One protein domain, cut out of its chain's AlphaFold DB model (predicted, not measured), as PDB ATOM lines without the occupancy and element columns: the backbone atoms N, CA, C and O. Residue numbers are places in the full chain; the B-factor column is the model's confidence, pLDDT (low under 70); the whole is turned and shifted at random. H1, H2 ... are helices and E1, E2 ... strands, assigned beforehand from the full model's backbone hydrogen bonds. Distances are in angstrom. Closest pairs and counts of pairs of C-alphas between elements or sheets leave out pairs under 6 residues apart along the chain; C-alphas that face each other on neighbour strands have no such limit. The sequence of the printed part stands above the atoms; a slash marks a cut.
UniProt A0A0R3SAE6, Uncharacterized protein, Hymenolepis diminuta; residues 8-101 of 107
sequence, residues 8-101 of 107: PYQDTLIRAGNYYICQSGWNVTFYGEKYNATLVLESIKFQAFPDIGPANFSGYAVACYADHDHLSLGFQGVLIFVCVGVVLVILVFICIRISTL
ATOM      1  N   PRO A   8      50.487 -27.065 -63.619       60.00
ATOM      2  CA  PRO A   8      50.965 -28.147 -64.468       60.00
ATOM      3  C   PRO A   8      51.126 -29.414 -63.624       60.00
ATOM      4  O   PRO A   8      51.527 -29.336 -62.464       60.00
ATOM      5  N   TYR A   9      50.816 -30.577 -64.203       61.19
ATOM      6  CA  TYR A   9      51.082 -31.864 -63.562       61.19
ATOM      7  C   TYR A   9      52.530 -31.921 -63.036       61.19
ATOM      8  O   TYR A   9      53.476 -31.721 -63.800       61.19
ATOM      9  N   GLN A  10      52.689 -32.185 -61.740       66.62
ATOM     10  CA  GLN A  10      53.973 -32.430 -61.090       66.62
ATOM     11  C   GLN A  10      53.896 -33.732 -60.300       66.62
ATOM     12  O   GLN A  10      52.865 -34.037 -59.688       66.62
ATOM     13  N   ASP A  11      55.002 -34.475 -60.280       69.56
ATOM     14  CA  ASP A  11      55.137 -35.666 -59.446       69.56
ATOM     15  C   ASP A  11      55.012 -35.263 -57.974       69.56
ATOM     16  O   ASP A  11      55.920 -34.705 -57.355       69.56
ATOM     17  N   THR A  12      53.826 -35.499 -57.421       73.81
ATOM     18  CA  THR A  12      53.482 -35.068 -56.071       73.81
ATOM     19  C   THR A  12      53.856 -36.171 -55.094       73.81
ATOM     20  O   THR A  12      53.220 -37.225 -55.046       73.81
ATOM     21  N   LEU A  13      54.892 -35.928 -54.294       82.12
ATOM     22  CA  LEU A  13      55.322 -36.847 -53.243       82.12
ATOM     23  C   LEU A  13      54.507 -36.605 -51.972       82.12
ATOM     24  O   LEU A  13      54.582 -35.544 -51.357       82.12
ATOM     25  N   ILE A  14      53.746 -37.617 -51.566       85.75
ATOM     26  CA  ILE A  14      52.907 -37.576 -50.368       85.75
ATOM     27  C   ILE A  14      53.289 -38.755 -49.493       85.75
ATOM     28  O   ILE A  14      53.370 -39.892 -49.957       85.75
ATOM     29  N   ARG A  15      53.536 -38.479 -48.213       87.44
ATOM     30  CA  ARG A  15      53.806 -39.525 -47.225       87.44
ATOM     31  C   ARG A  15      52.610 -40.479 -47.142       87.44
ATOM     32  O   ARG A  15      51.473 -40.019 -47.071       87.44
ATOM     33  N   ALA A  16      52.880 -41.784 -47.086       89.06
ATOM     34  CA  ALA A  16      51.854 -42.793 -46.826       89.06
ATOM     35  C   ALA A  16      51.039 -42.446 -45.566       89.06
ATOM     36  O   ALA A  16      51.558 -41.815 -44.637       89.06
ATOM     37  N   GLY A  17      49.755 -42.801 -45.572       86.62
ATOM     38  CA  GLY A  17      48.825 -42.462 -44.497       86.62
ATOM     39  C   GLY A  17      48.191 -41.071 -44.584       86.62
ATOM     40  O   GLY A  17      47.131 -40.884 -43.991       86.62
ATOM     41  N   ASN A  18      48.757 -40.132 -45.358       89.75
ATOM     42  CA  ASN A  18      48.177 -38.808 -45.643       89.75
ATOM     43  C   ASN A  18      47.397 -38.801 -46.967       89.75
ATOM     44  O   ASN A  18      47.567 -39.694 -47.800       89.75
ATOM     45  N   TYR A  19      46.563 -37.782 -47.182       90.38
ATOM     46  CA  TYR A  19      45.790 -37.626 -48.417       90.38
ATOM     47  C   TYR A  19      46.085 -36.306 -49.126       90.38
ATOM     48  O   TYR A  19      46.380 -35.289 -48.495       90.38
ATOM     49  N   TYR A  20      45.968 -36.321 -50.452       89.50
ATOM     50  CA  TYR A  20      46.097 -35.136 -51.288       89.50
ATOM     51  C   TYR A  20      44.764 -34.425 -51.469       89.50
ATOM     52  O   TYR A  20      43.724 -35.075 -51.623       89.50
ATOM     53  N   ILE A  21      44.804 -33.099 -51.564       90.06
ATOM     54  CA  ILE A  21      43.671 -32.293 -52.005       90.06
ATOM     55  C   ILE A  21      44.137 -31.116 -52.872       90.06
ATOM     56  O   ILE A  21      45.096 -30.430 -52.541       90.06
ATOM     57  N   CYS A  22      43.451 -30.865 -53.985       87.25
ATOM     58  CA  CYS A  22      43.697 -29.692 -54.823       87.25
ATOM     59  C   CYS A  22      42.400 -29.191 -55.469       87.25
ATOM     60  O   CYS A  22      41.861 -29.809 -56.389       87.25
ATOM     61  N   GLN A  23      41.894 -28.052 -55.001       85.88
ATOM     62  CA  GLN A  23      40.694 -27.376 -55.500       85.88
ATOM     63  C   GLN A  23      40.936 -26.615 -56.805       85.88
ATOM     64  O   GLN A  23      40.005 -26.446 -57.605       85.88
ATOM     65  N   SER A  24      42.165 -26.149 -57.025       81.88
ATOM     66  CA  SER A  24      42.581 -25.516 -58.280       81.88
ATOM     67  C   SER A  24      42.642 -26.508 -59.449       81.88
ATOM     68  O   SER A  24      42.379 -26.120 -60.589       81.88
ATOM     69  N   GLY A  25      42.867 -27.796 -59.162       84.06
ATOM     70  CA  GLY A  25      42.912 -28.871 -60.155       84.06
ATOM     71  C   GLY A  25      44.241 -28.967 -60.915       84.06
ATOM     72  O   GLY A  25      45.155 -28.172 -60.698       84.06
ATOM     73  N   TRP A  26      44.336 -29.943 -61.822       84.19
ATOM     74  CA  TRP A  26      45.519 -30.228 -62.643       84.19
ATOM     75  C   TRP A  26      45.186 -30.206 -64.132       84.19
ATOM     76  O   TRP A  26      44.108 -30.632 -64.550       84.19
ATOM     77  N   ASN A  27      46.166 -29.797 -64.935       85.06
ATOM     78  CA  ASN A  27      46.182 -30.056 -66.370       85.06
ATOM     79  C   ASN A  27      47.283 -31.072 -66.681       85.06
ATOM     80  O   ASN A  27      48.472 -30.774 -66.545       85.06
ATOM     81  N   VAL A  28      46.882 -32.268 -67.107       83.31
ATOM     82  CA  VAL A  28      47.796 -33.348 -67.482       83.31
ATOM     83  C   VAL A  28      47.828 -33.443 -69.000       83.31
ATOM     84  O   VAL A  28      46.827 -33.795 -69.619       83.31
ATOM     85  N   THR A  29      48.963 -33.117 -69.612       85.88
ATOM     86  CA  THR A  29      49.132 -33.233 -71.066       85.88
ATOM     87  C   THR A  29      49.875 -34.518 -71.396       85.88
ATOM     88  O   THR A  29      51.017 -34.711 -70.989       85.88
ATOM     89  N   PHE A  30      49.217 -35.385 -72.155       84.75
ATOM     90  CA  PHE A  30      49.776 -36.605 -72.709       84.75
ATOM     91  C   PHE A  30      50.264 -36.326 -74.128       84.75
ATOM     92  O   PHE A  30      49.490 -35.905 -74.994       84.75
ATOM     93  N   TYR A  31      51.547 -36.580 -74.357       87.19
ATOM     94  CA  TYR A  31      52.173 -36.471 -75.668       87.19
ATOM     95  C   TYR A  31      52.260 -37.865 -76.286       87.19
ATOM     96  O   TYR A  31      52.953 -38.735 -75.761       87.19
ATOM     97  N   GLY A  32      51.523 -38.090 -77.371       85.81
ATOM     98  CA  GLY A  32      51.579 -39.322 -78.154       85.81
ATOM     99  C   GLY A  32      52.219 -39.081 -79.519       85.81
ATOM    100  O   GLY A  32      52.280 -37.950 -79.990       85.81
ATOM    101  N   GLU A  33      52.650 -40.148 -80.199       82.12
ATOM    102  CA  GLU A  33      53.286 -40.031 -81.524       82.12
ATOM    103  C   GLU A  33      52.375 -39.410 -82.598       82.12
ATOM    104  O   GLU A  33      52.862 -38.756 -83.516       82.12
ATOM    105  N   LYS A  34      51.053 -39.615 -82.504       81.19
ATOM    106  CA  LYS A  34      50.073 -39.104 -83.484       81.19
ATOM    107  C   LYS A  34      49.153 -38.013 -82.956       81.19
ATOM    108  O   LYS A  34      48.696 -37.185 -83.739       81.19
ATOM    109  N   TYR A  35      48.846 -38.031 -81.664       78.00
ATOM    110  CA  TYR A  35      47.888 -37.111 -81.065       78.00
ATOM    111  C   TYR A  35      48.350 -36.701 -79.678       78.00
ATOM    112  O   TYR A  35      48.826 -37.528 -78.900       78.00
ATOM    113  N   ASN A  36      48.136 -35.425 -79.373       90.25
ATOM    114  CA  ASN A  36      48.279 -34.886 -78.034       90.25
ATOM    115  C   ASN A  36      46.893 -34.784 -77.403       90.25
ATOM    116  O   ASN A  36      45.939 -34.366 -78.063       90.25
ATOM    117  N   ALA A  37      46.791 -35.143 -76.130       88.69
ATOM    118  CA  ALA A  37      45.564 -35.013 -75.359       88.69
ATOM    119  C   ALA A  37      45.865 -34.310 -74.039       88.69
ATOM    120  O   ALA A  37      46.835 -34.644 -73.365       88.69
ATOM    121  N   THR A  38      45.020 -33.362 -73.644       87.62
ATOM    122  CA  THR A  38      45.110 -32.722 -72.330       87.62
ATOM    123  C   THR A  38      43.898 -33.120 -71.506       87.62
ATOM    124  O   THR A  38      42.762 -32.825 -71.873       87.62
ATOM    125  N   LEU A  39      44.145 -33.791 -70.385       85.88
ATOM    126  CA  LEU A  39      43.145 -34.105 -69.379       85.88
ATOM    127  C   LEU A  39      43.108 -32.979 -68.347       85.88
ATOM    128  O   LEU A  39      44.109 -32.664 -67.705       85.88
ATOM    129  N   VAL A  40      41.929 -32.392 -68.189       87.00
ATOM    130  CA  VAL A  40      41.667 -31.338 -67.212       87.00
ATOM    131  C   VAL A  40      40.947 -31.967 -66.026       87.00
ATOM    132  O   VAL A  40      39.827 -32.452 -66.168       87.00
ATOM    133  N   LEU A  41      41.592 -31.965 -64.865       85.88
ATOM    134  CA  LEU A  41      41.049 -32.497 -63.620       85.88
ATOM    135  C   LEU A  41      40.724 -31.341 -62.682       85.88
ATOM    136  O   LEU A  41      41.600 -30.550 -62.346       85.88
ATOM    137  N   GLU A  42      39.478 -31.251 -62.233       86.56
ATOM    138  CA  GLU A  42      39.031 -30.212 -61.302       86.56
ATOM    139  C   GLU A  42      38.728 -30.827 -59.934       86.56
ATOM    140  O   GLU A  42      38.151 -31.907 -59.861       86.56
ATOM    141  N   SER A  43      39.089 -30.132 -58.848       85.94
ATOM    142  CA  SER A  43      38.812 -30.559 -57.463       85.94
ATOM    143  C   SER A  43      39.271 -31.990 -57.147       85.94
ATOM    144  O   SER A  43      38.481 -32.886 -56.856       85.94
ATOM    145  N   ILE A  44      40.582 -32.195 -57.203       88.06
ATOM    146  CA  ILE A  44      41.233 -33.493 -57.044       88.06
ATOM    147  C   ILE A  44      41.337 -33.838 -55.558       88.06
ATOM    148  O   ILE A  44      41.782 -33.021 -54.751       88.06
ATOM    149  N   LYS A  45      40.975 -35.070 -55.196       90.06
ATOM    150  CA  LYS A  45      41.216 -35.630 -53.863       90.06
ATOM    151  C   LYS A  45      41.511 -37.120 -53.977       90.06
ATOM    152  O   LYS A  45      40.685 -37.865 -54.494       90.06
ATOM    153  N   PHE A  46      42.671 -37.556 -53.498       89.31
ATOM    154  CA  PHE A  46      43.062 -38.967 -53.537       89.31
ATOM    155  C   PHE A  46      43.979 -39.337 -52.371       89.31
ATOM    156  O   PHE A  46      44.609 -38.480 -51.753       89.31
ATOM    157  N   GLN A  47      44.048 -40.632 -52.073       89.62
ATOM    158  CA  GLN A  47      44.968 -41.209 -51.100       89.62
ATOM    159  C   GLN A  47      45.430 -42.575 -51.594       89.62
ATOM    160  O   GLN A  47      44.615 -43.391 -52.018       89.62
ATOM    161  N   ALA A  48      46.736 -42.812 -51.518       87.62
ATOM    162  CA  ALA A  48      47.341 -44.118 -51.727       87.62
ATOM    163  C   ALA A  48      47.936 -44.597 -50.397       87.62
ATOM    164  O   ALA A  48      48.500 -43.791 -49.660       87.62
ATOM    165  N   PHE A  49      47.809 -45.895 -50.104       88.50
ATOM    166  CA  PHE A  49      48.318 -46.526 -48.877       88.50
ATOM    167  C   PHE A  49      47.786 -45.869 -47.579       88.50
ATOM    168  O   PHE A  49      48.546 -45.202 -46.874       88.50
ATOM    169  N   PRO A  50      46.477 -46.002 -47.271       87.31
ATOM    170  CA  PRO A  50      45.905 -45.474 -46.034       87.31
ATOM    171  C   PRO A  50      46.354 -46.290 -44.810       87.31
ATOM    172  O   PRO A  50      46.470 -47.513 -44.881       87.31
ATOM    173  N   ASP A  51      46.556 -45.612 -43.678       83.62
ATOM    174  CA  ASP A  51      46.944 -46.250 -42.406       83.62
ATOM    175  C   ASP A  51      45.755 -46.945 -41.719       83.62
ATOM    176  O   ASP A  51      45.920 -47.846 -40.898       83.62
ATOM    177  N   ILE A  52      44.540 -46.494 -42.036       79.50
ATOM    178  CA  ILE A  52      43.279 -46.958 -41.454       79.50
ATOM    179  C   ILE A  52      42.447 -47.587 -42.578       79.50
ATOM    180  O   ILE A  52      42.623 -47.262 -43.750       79.50
ATOM    181  N   GLY A  53      41.561 -48.524 -42.225       74.19
ATOM    182  CA  GLY A  53      40.756 -49.286 -43.178       74.19
ATOM    183  C   GLY A  53      40.032 -48.446 -44.253       74.19
ATOM    184  O   GLY A  53      39.778 -47.256 -44.076       74.19
ATOM    185  N   PRO A  54      39.633 -49.092 -45.361       67.44
ATOM    186  CA  PRO A  54      39.431 -48.492 -46.689       67.44
ATOM    187  C   PRO A  54      38.268 -47.495 -46.834       67.44
ATOM    188  O   PRO A  54      38.033 -46.996 -47.931       67.44
ATOM    189  N   ALA A  55      37.506 -47.220 -45.776       67.12
ATOM    190  CA  ALA A  55      36.261 -46.469 -45.887       67.12
ATOM    191  C   ALA A  55      36.450 -44.943 -45.923       67.12
ATOM    192  O   ALA A  55      35.570 -44.256 -46.432       67.12
ATOM    193  N   ASN A  56      37.558 -44.401 -45.401       82.25
ATOM    194  CA  ASN A  56      37.743 -42.954 -45.257       82.25
ATOM    195  C   ASN A  56      39.180 -42.503 -45.515       82.25
ATOM    196  O   ASN A  56      40.131 -43.238 -45.262       82.25
ATOM    197  N   PHE A  57      39.315 -41.244 -45.944       85.44
ATOM    198  CA  PHE A  57      40.608 -40.569 -45.973       85.44
ATOM    199  C   PHE A  57      41.166 -40.460 -44.552       85.44
ATOM    200  O   PHE A  57      40.488 -39.944 -43.661       85.44
ATOM    201  N   SER A  58      42.394 -40.925 -44.348       84.69
ATOM    202  CA  SER A  58      43.102 -40.844 -43.068       84.69
ATOM    203  C   SER A  58      44.252 -39.842 -43.124       84.69
ATOM    204  O   SER A  58      44.723 -39.498 -44.207       84.69
ATOM    205  N   GLY A  59      44.733 -39.412 -41.956       86.31
ATOM    206  CA  GLY A  59      45.932 -38.582 -41.829       86.31
ATOM    207  C   GLY A  59      45.720 -37.107 -42.166       86.31
ATOM    208  O   GLY A  59      44.612 -36.575 -42.083       86.31
ATOM    209  N   TYR A  60      46.816 -36.429 -42.505       87.00
ATOM    210  CA  TYR A  60      46.821 -34.996 -42.789       87.00
ATOM    211  C   TYR A  60      46.525 -34.705 -44.261       87.00
ATOM    212  O   TYR A  60      46.971 -35.425 -45.157       87.00
ATOM    213  N   ALA A  61      45.809 -33.605 -44.495       88.56
ATOM    214  CA  ALA A  61      45.589 -33.062 -45.828       88.56
ATOM    215  C   ALA A  61      46.860 -32.367 -46.331       88.56
ATOM    216  O   ALA A  61      47.341 -31.428 -45.694       88.56
ATOM    217  N   VAL A  62      47.364 -32.785 -47.487       87.94
ATOM    218  CA  VAL A  62      48.432 -32.090 -48.212       87.94
ATOM    219  C   VAL A  62      47.801 -31.368 -49.398       87.94
ATOM    220  O   VAL A  62      47.209 -32.013 -50.265       87.94
ATOM    221  N   ALA A  63      47.879 -30.037 -49.399       84.69
ATOM    222  CA  ALA A  63      47.290 -29.197 -50.439       84.69
ATOM    223  C   ALA A  63      48.285 -28.899 -51.575       84.69
ATOM    224  O   ALA A  63      49.498 -28.961 -51.374       84.69
ATOM    225  N   CYS A  64      47.775 -28.571 -52.766       80.38
ATOM    226  CA  CYS A  64      48.593 -28.081 -53.880       80.38
ATOM    227  C   CYS A  64      49.052 -26.630 -53.674       80.38
ATOM    228  O   CYS A  64      48.390 -25.853 -52.981       80.38
ATOM    229  N   TYR A  65      50.164 -26.237 -54.307       73.19
ATOM    230  CA  TYR A  65      50.715 -24.883 -54.169       73.19
ATOM    231  C   TYR A  65      49.746 -23.815 -54.672       73.19
ATOM    232  O   TYR A  65      49.613 -22.767 -54.043       73.19
ATOM    233  N   ALA A  66      49.011 -24.100 -55.751       70.44
ATOM    234  CA  ALA A  66      47.997 -23.187 -56.274       70.44
ATOM    235  C   ALA A  66      46.888 -22.852 -55.251       70.44
ATOM    236  O   ALA A  66      46.343 -21.749 -55.274       70.44
ATOM    237  N   ASP A  67      46.586 -23.759 -54.314       70.44
ATOM    238  CA  ASP A  67      45.620 -23.509 -53.239       70.44
ATOM    239  C   ASP A  67      46.247 -22.770 -52.038       70.44
ATOM    240  O   ASP A  67      45.535 -22.139 -51.251       70.44
ATOM    241  N   HIS A  68      47.577 -22.797 -51.890       65.12
ATOM    242  CA  HIS A  68      48.285 -22.088 -50.820       65.12
ATOM    243  C   HIS A  68      48.310 -20.568 -51.007       65.12
ATOM    244  O   HIS A  68      48.326 -19.843 -50.007       65.12
ATOM    245  N   ASP A  69      48.214 -20.074 -52.243       57.03
ATOM    246  CA  ASP A  69      48.134 -18.637 -52.540       57.03
ATOM    247  C   ASP A  69      46.919 -17.965 -51.862       57.03
ATOM    248  O   ASP A  69      46.970 -16.787 -51.505       57.03
ATOM    249  N   HIS A  70      45.845 -18.717 -51.592       51.97
ATOM    250  CA  HIS A  70      44.666 -18.210 -50.881       51.97
ATOM    251  C   HIS A  70      44.823 -18.185 -49.351       51.97
ATOM    252  O   HIS A  70      44.185 -17.372 -48.682       51.97
ATOM    253  N   LEU A  71      45.677 -19.043 -48.787       52.53
ATOM    254  CA  LEU A  71      45.914 -19.153 -47.340       52.53
ATOM    255  C   LEU A  71      47.078 -18.269 -46.860       52.53
ATOM    256  O   LEU A  71      47.042 -17.756 -45.740       52.53
ATOM    257  N   SER A  72      48.083 -18.046 -47.713       50.56
ATOM    258  CA  SER A  72      49.288 -17.268 -47.391       50.56
ATOM    259  C   SER A  72      48.990 -15.792 -47.095       50.56
ATOM    260  O   SER A  72      49.522 -15.228 -46.139       50.56
ATOM    261  N   LEU A  73      48.057 -15.178 -47.835       53.62
ATOM    262  CA  LEU A  73      47.672 -13.771 -47.648       53.62
ATOM    263  C   LEU A  73      47.169 -13.466 -46.227       53.62
ATOM    264  O   LEU A  73      47.479 -12.408 -45.678       53.62
ATOM    265  N   GLY A  74      46.438 -14.399 -45.609       58.34
ATOM    266  CA  GLY A  74      45.941 -14.239 -44.242       58.34
ATOM    267  C   GLY A  74      47.062 -14.300 -43.205       58.34
ATOM    268  O   GLY A  74      47.181 -13.412 -42.361       58.34
ATOM    269  N   PHE A  75      47.929 -15.311 -43.297       62.97
ATOM    270  CA  PHE A  75      49.032 -15.491 -42.348       62.97
ATOM    271  C   PHE A  75      50.101 -14.403 -42.470       62.97
ATOM    272  O   PHE A  75      50.579 -13.892 -41.458       62.97
ATOM    273  N   GLN A  76      50.443 -14.003 -43.695       66.31
ATOM    274  CA  GLN A  76      51.408 -12.938 -43.939       66.31
ATOM    275  C   GLN A  76      50.883 -11.583 -43.444       66.31
ATOM    276  O   GLN A  76      51.634 -10.827 -42.830       66.31
ATOM    277  N   GLY A  77      49.587 -11.304 -43.620       71.38
ATOM    278  CA  GLY A  77      48.943 -10.110 -43.068       71.38
ATOM    279  C   GLY A  77      48.988 -10.062 -41.536       71.38
ATOM    280  O   GLY A  77      49.357  -9.036 -40.966       71.38
ATOM    281  N   VAL A  78      48.686 -11.180 -40.867       78.50
ATOM    282  CA  VAL A  78      48.766 -11.282 -39.398       78.50
ATOM    283  C   VAL A  78      50.201 -11.083 -38.912       78.50
ATOM    284  O   VAL A  78      50.426 -10.322 -37.974       78.50
ATOM    285  N   LEU A  79      51.182 -11.705 -39.571       82.00
ATOM    286  CA  LEU A  79      52.590 -11.573 -39.201       82.00
ATOM    287  C   LEU A  79      53.069 -10.116 -39.304       82.00
ATOM    288  O   LEU A  79      53.711  -9.607 -38.388       82.00
ATOM    289  N   ILE A  80      52.712  -9.422 -40.391       83.69
ATOM    290  CA  ILE A  80      53.045  -8.005 -40.589       83.69
ATOM    291  C   ILE A  80      52.392  -7.146 -39.506       83.69
ATOM    292  O   ILE A  80      53.061  -6.296 -38.921       83.69
ATOM    293  N   PHE A  81      51.114  -7.379 -39.200       83.12
ATOM    294  CA  PHE A  81      50.399  -6.618 -38.178       83.12
ATOM    295  C   PHE A  81      51.031  -6.786 -36.791       83.12
ATOM    296  O   PHE A  81      51.210  -5.804 -36.072       83.12
ATOM    297  N   VAL A  82      51.441  -8.008 -36.437       88.06
ATOM    298  CA  VAL A  82      52.159  -8.283 -35.185       88.06
ATOM    299  C   VAL A  82      53.514  -7.573 -35.167       88.06
ATOM    300  O   VAL A  82      53.820  -6.888 -34.195       88.06
ATOM    301  N   CYS A  83      54.303  -7.661 -36.242       88.69
ATOM    302  CA  CYS A  83      55.600  -6.984 -36.330       88.69
ATOM    303  C   CYS A  83      55.470  -5.459 -36.189       88.69
ATOM    304  O   CYS A  83      56.188  -4.850 -35.398       88.69
ATOM    305  N   VAL A  84      54.533  -4.840 -36.913       91.00
ATOM    306  CA  VAL A  84      54.281  -3.393 -36.832       91.00
ATOM    307  C   VAL A  84      53.781  -3.005 -35.440       91.00
ATOM    308  O   VAL A  84      54.261  -2.025 -34.874       91.00
ATOM    309  N   GLY A  85      52.873  -3.794 -34.857       91.50
ATOM    310  CA  GLY A  85      52.344  -3.567 -33.514       91.50
ATOM    311  C   GLY A  85      53.428  -3.596 -32.436       91.50
ATOM    312  O   GLY A  85      53.501  -2.682 -31.616       91.50
ATOM    313  N   VAL A  86      54.319  -4.592 -32.467       92.81
ATOM    314  CA  VAL A  86      55.437  -4.705 -31.514       92.81
ATOM    315  C   VAL A  86      56.383  -3.509 -31.630       92.81
ATOM    316  O   VAL A  86      56.744  -2.919 -30.612       92.81
ATOM    317  N   VAL A  87      56.744  -3.101 -32.851       92.62
ATOM    318  CA  VAL A  87      57.604  -1.926 -33.074       92.62
ATOM    319  C   VAL A  87      56.948  -0.652 -32.535       92.62
ATOM    320  O   VAL A  87      57.607   0.131 -31.853       92.62
ATOM    321  N   LEU A  88      55.647  -0.461 -32.770       92.50
ATOM    322  CA  LEU A  88      54.890   0.685 -32.255       92.50
ATOM    323  C   LEU A  88      54.880   0.730 -30.725       92.50
ATOM    324  O   LEU A  88      55.134   1.784 -30.148       92.50
ATOM    325  N   VAL A  89      54.643  -0.405 -30.063       91.25
ATOM    326  CA  VAL A  89      54.665  -0.490 -28.594       91.25
ATOM    327  C   VAL A  89      56.046  -0.139 -28.042       91.25
ATOM    328  O   VAL A  89      56.141   0.623 -27.080       91.25
ATOM    329  N   ILE A  90      57.118  -0.638 -28.664       90.00
ATOM    330  CA  ILE A  90      58.496  -0.326 -28.257       90.00
ATOM    331  C   ILE A  90      58.780   1.171 -28.419       90.00
ATOM    332  O   ILE A  90      59.299   1.796 -27.494       90.00
ATOM    333  N   LEU A  91      58.408   1.768 -29.555       89.44
ATOM    334  CA  LEU A  91      58.596   3.200 -29.798       89.44
ATOM    335  C   LEU A  91      57.827   4.051 -28.786       89.44
ATOM    336  O   LEU A  91      58.399   4.970 -28.208       89.44
ATOM    337  N   VAL A  92      56.564   3.719 -28.513       88.56
ATOM    338  CA  VAL A  92      55.752   4.416 -27.506       88.56
ATOM    339  C   VAL A  92      56.387   4.299 -26.122       88.56
ATOM    340  O   VAL A  92      56.501   5.300 -25.419       88.56
ATOM    341  N   PHE A  93      56.855   3.111 -25.738       88.19
ATOM    342  CA  PHE A  93      57.529   2.908 -24.457       88.19
ATOM    343  C   PHE A  93      58.798   3.760 -24.331       88.19
ATOM    344  O   PHE A  93      58.993   4.420 -23.311       88.19
ATOM    345  N   ILE A  94      59.634   3.796 -25.374       87.38
ATOM    346  CA  ILE A  94      60.842   4.629 -25.413       87.38
ATOM    347  C   ILE A  94      60.473   6.112 -25.306       87.38
ATOM    348  O   ILE A  94      61.046   6.815 -24.477       87.38
ATOM    349  N   CYS A  95      59.490   6.582 -26.079       85.06
ATOM    350  CA  CYS A  95      59.034   7.971 -26.035       85.06
ATOM    351  C   CYS A  95      58.530   8.361 -24.644       85.06
ATOM    352  O   CYS A  95      58.947   9.391 -24.123       85.06
ATOM    353  N   ILE A  96      57.702   7.525 -24.005       84.19
ATOM    354  CA  ILE A  96      57.229   7.769 -22.634       84.19
ATOM    355  C   ILE A  96      58.421   7.865 -21.681       84.19
ATOM    356  O   ILE A  96      58.509   8.817 -20.911       84.19
ATOM    357  N   ARG A  97      59.368   6.921 -21.752       77.12
ATOM    358  CA  ARG A  97      60.552   6.921 -20.884       77.12
ATOM    359  C   ARG A  97      61.413   8.171 -21.073       77.12
ATOM    360  O   ARG A  97      61.820   8.749 -20.069       77.12
ATOM    361  N   ILE A  98      61.626   8.616 -22.312       78.56
ATOM    362  CA  ILE A  98      62.347   9.858 -22.643       78.56
ATOM    363  C   ILE A  98      61.596  11.091 -22.137       78.56
ATOM    364  O   ILE A  98      62.208  11.959 -21.528       78.56
ATOM    365  N   SER A  99      60.279  11.169 -22.314       67.06
ATOM    366  CA  SER A  99      59.481  12.287 -21.795       67.06
ATOM    367  C   SER A  99      59.418  12.329 -20.265       67.06
ATOM    368  O   SER A  99      59.181  13.389 -19.698       67.06
ATOM    369  N   THR A 100      59.637  11.196 -19.589       64.00
ATOM    370  CA  THR A 100      59.728  11.117 -18.121       64.00
ATOM    371  C   THR A 100      61.148  11.278 -17.570       64.00
ATOM    372  O   THR A 100      61.322  11.250 -16.351       64.00
ATOM    373  N   LEU A 101      62.166  11.432 -18.425       60.44
ATOM    374  CA  LEU A 101      63.510  11.788 -17.972       60.44
ATOM    375  C   LEU A 101      63.504  13.263 -17.530       60.44
ATOM    376  O   LEU A 101      63.042  14.117 -18.291       60.44
TER     377      LEU A 101
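What this domain is: This is residues 8 to 101 of the 107 residues of an uncharacterized protein of Hymenolepis diminuta (UniProt A0A0R3SAE6). A small head of strands with one long helix, H1, whose residues 69 to 99 stick out as an arm. The head is a sheet, E4-E1-E5, mixed, with the hairpin E2-E3 reaching away from H1. There are 94 printed residues, with five named strands, then H1; class mixed. The whole is extended, radius of gyration of the C-alphas 23.7 A, spanning 82 by 39 by 18 A.

How they stand to each other: E1, residues 19 to 22, is antiparallel to E4, residues 44 to 46, N 22 and O 44 being 2.8 A apart, and parallel to E5, residues 61 to 63, N 21 and O 62 being 2.9 A apart. H1, residues 65 to 99, only grazes this sheet; C-alphas 22 and 67, the closest of E1 and H1, are 6.7 A apart. In H1, 25 of 31 O i to N i+4 pairs are within hydrogen-bond range. E2, residues 26 to 31, and E3, residues 36 to 41, form an antiparallel hairpin, N 28 and O 39 being 2.9 A apart. E3 runs on into E4 at 79 degrees.

Where its parts are: E1 begins at C-alpha 19 (45.790, -37.626, -48.417). H1, 50.1 A long, has a kink of 40 degrees near residue 72 and ends at C-alpha 99 (59.481, 12.287, -21.795).

The domain as a whole: The printed part has no cut. The link E4 to E5 is long. Residues 8 to 11, 54 to 55, 68 to 76 and 99 to 101 have pLDDT under 70.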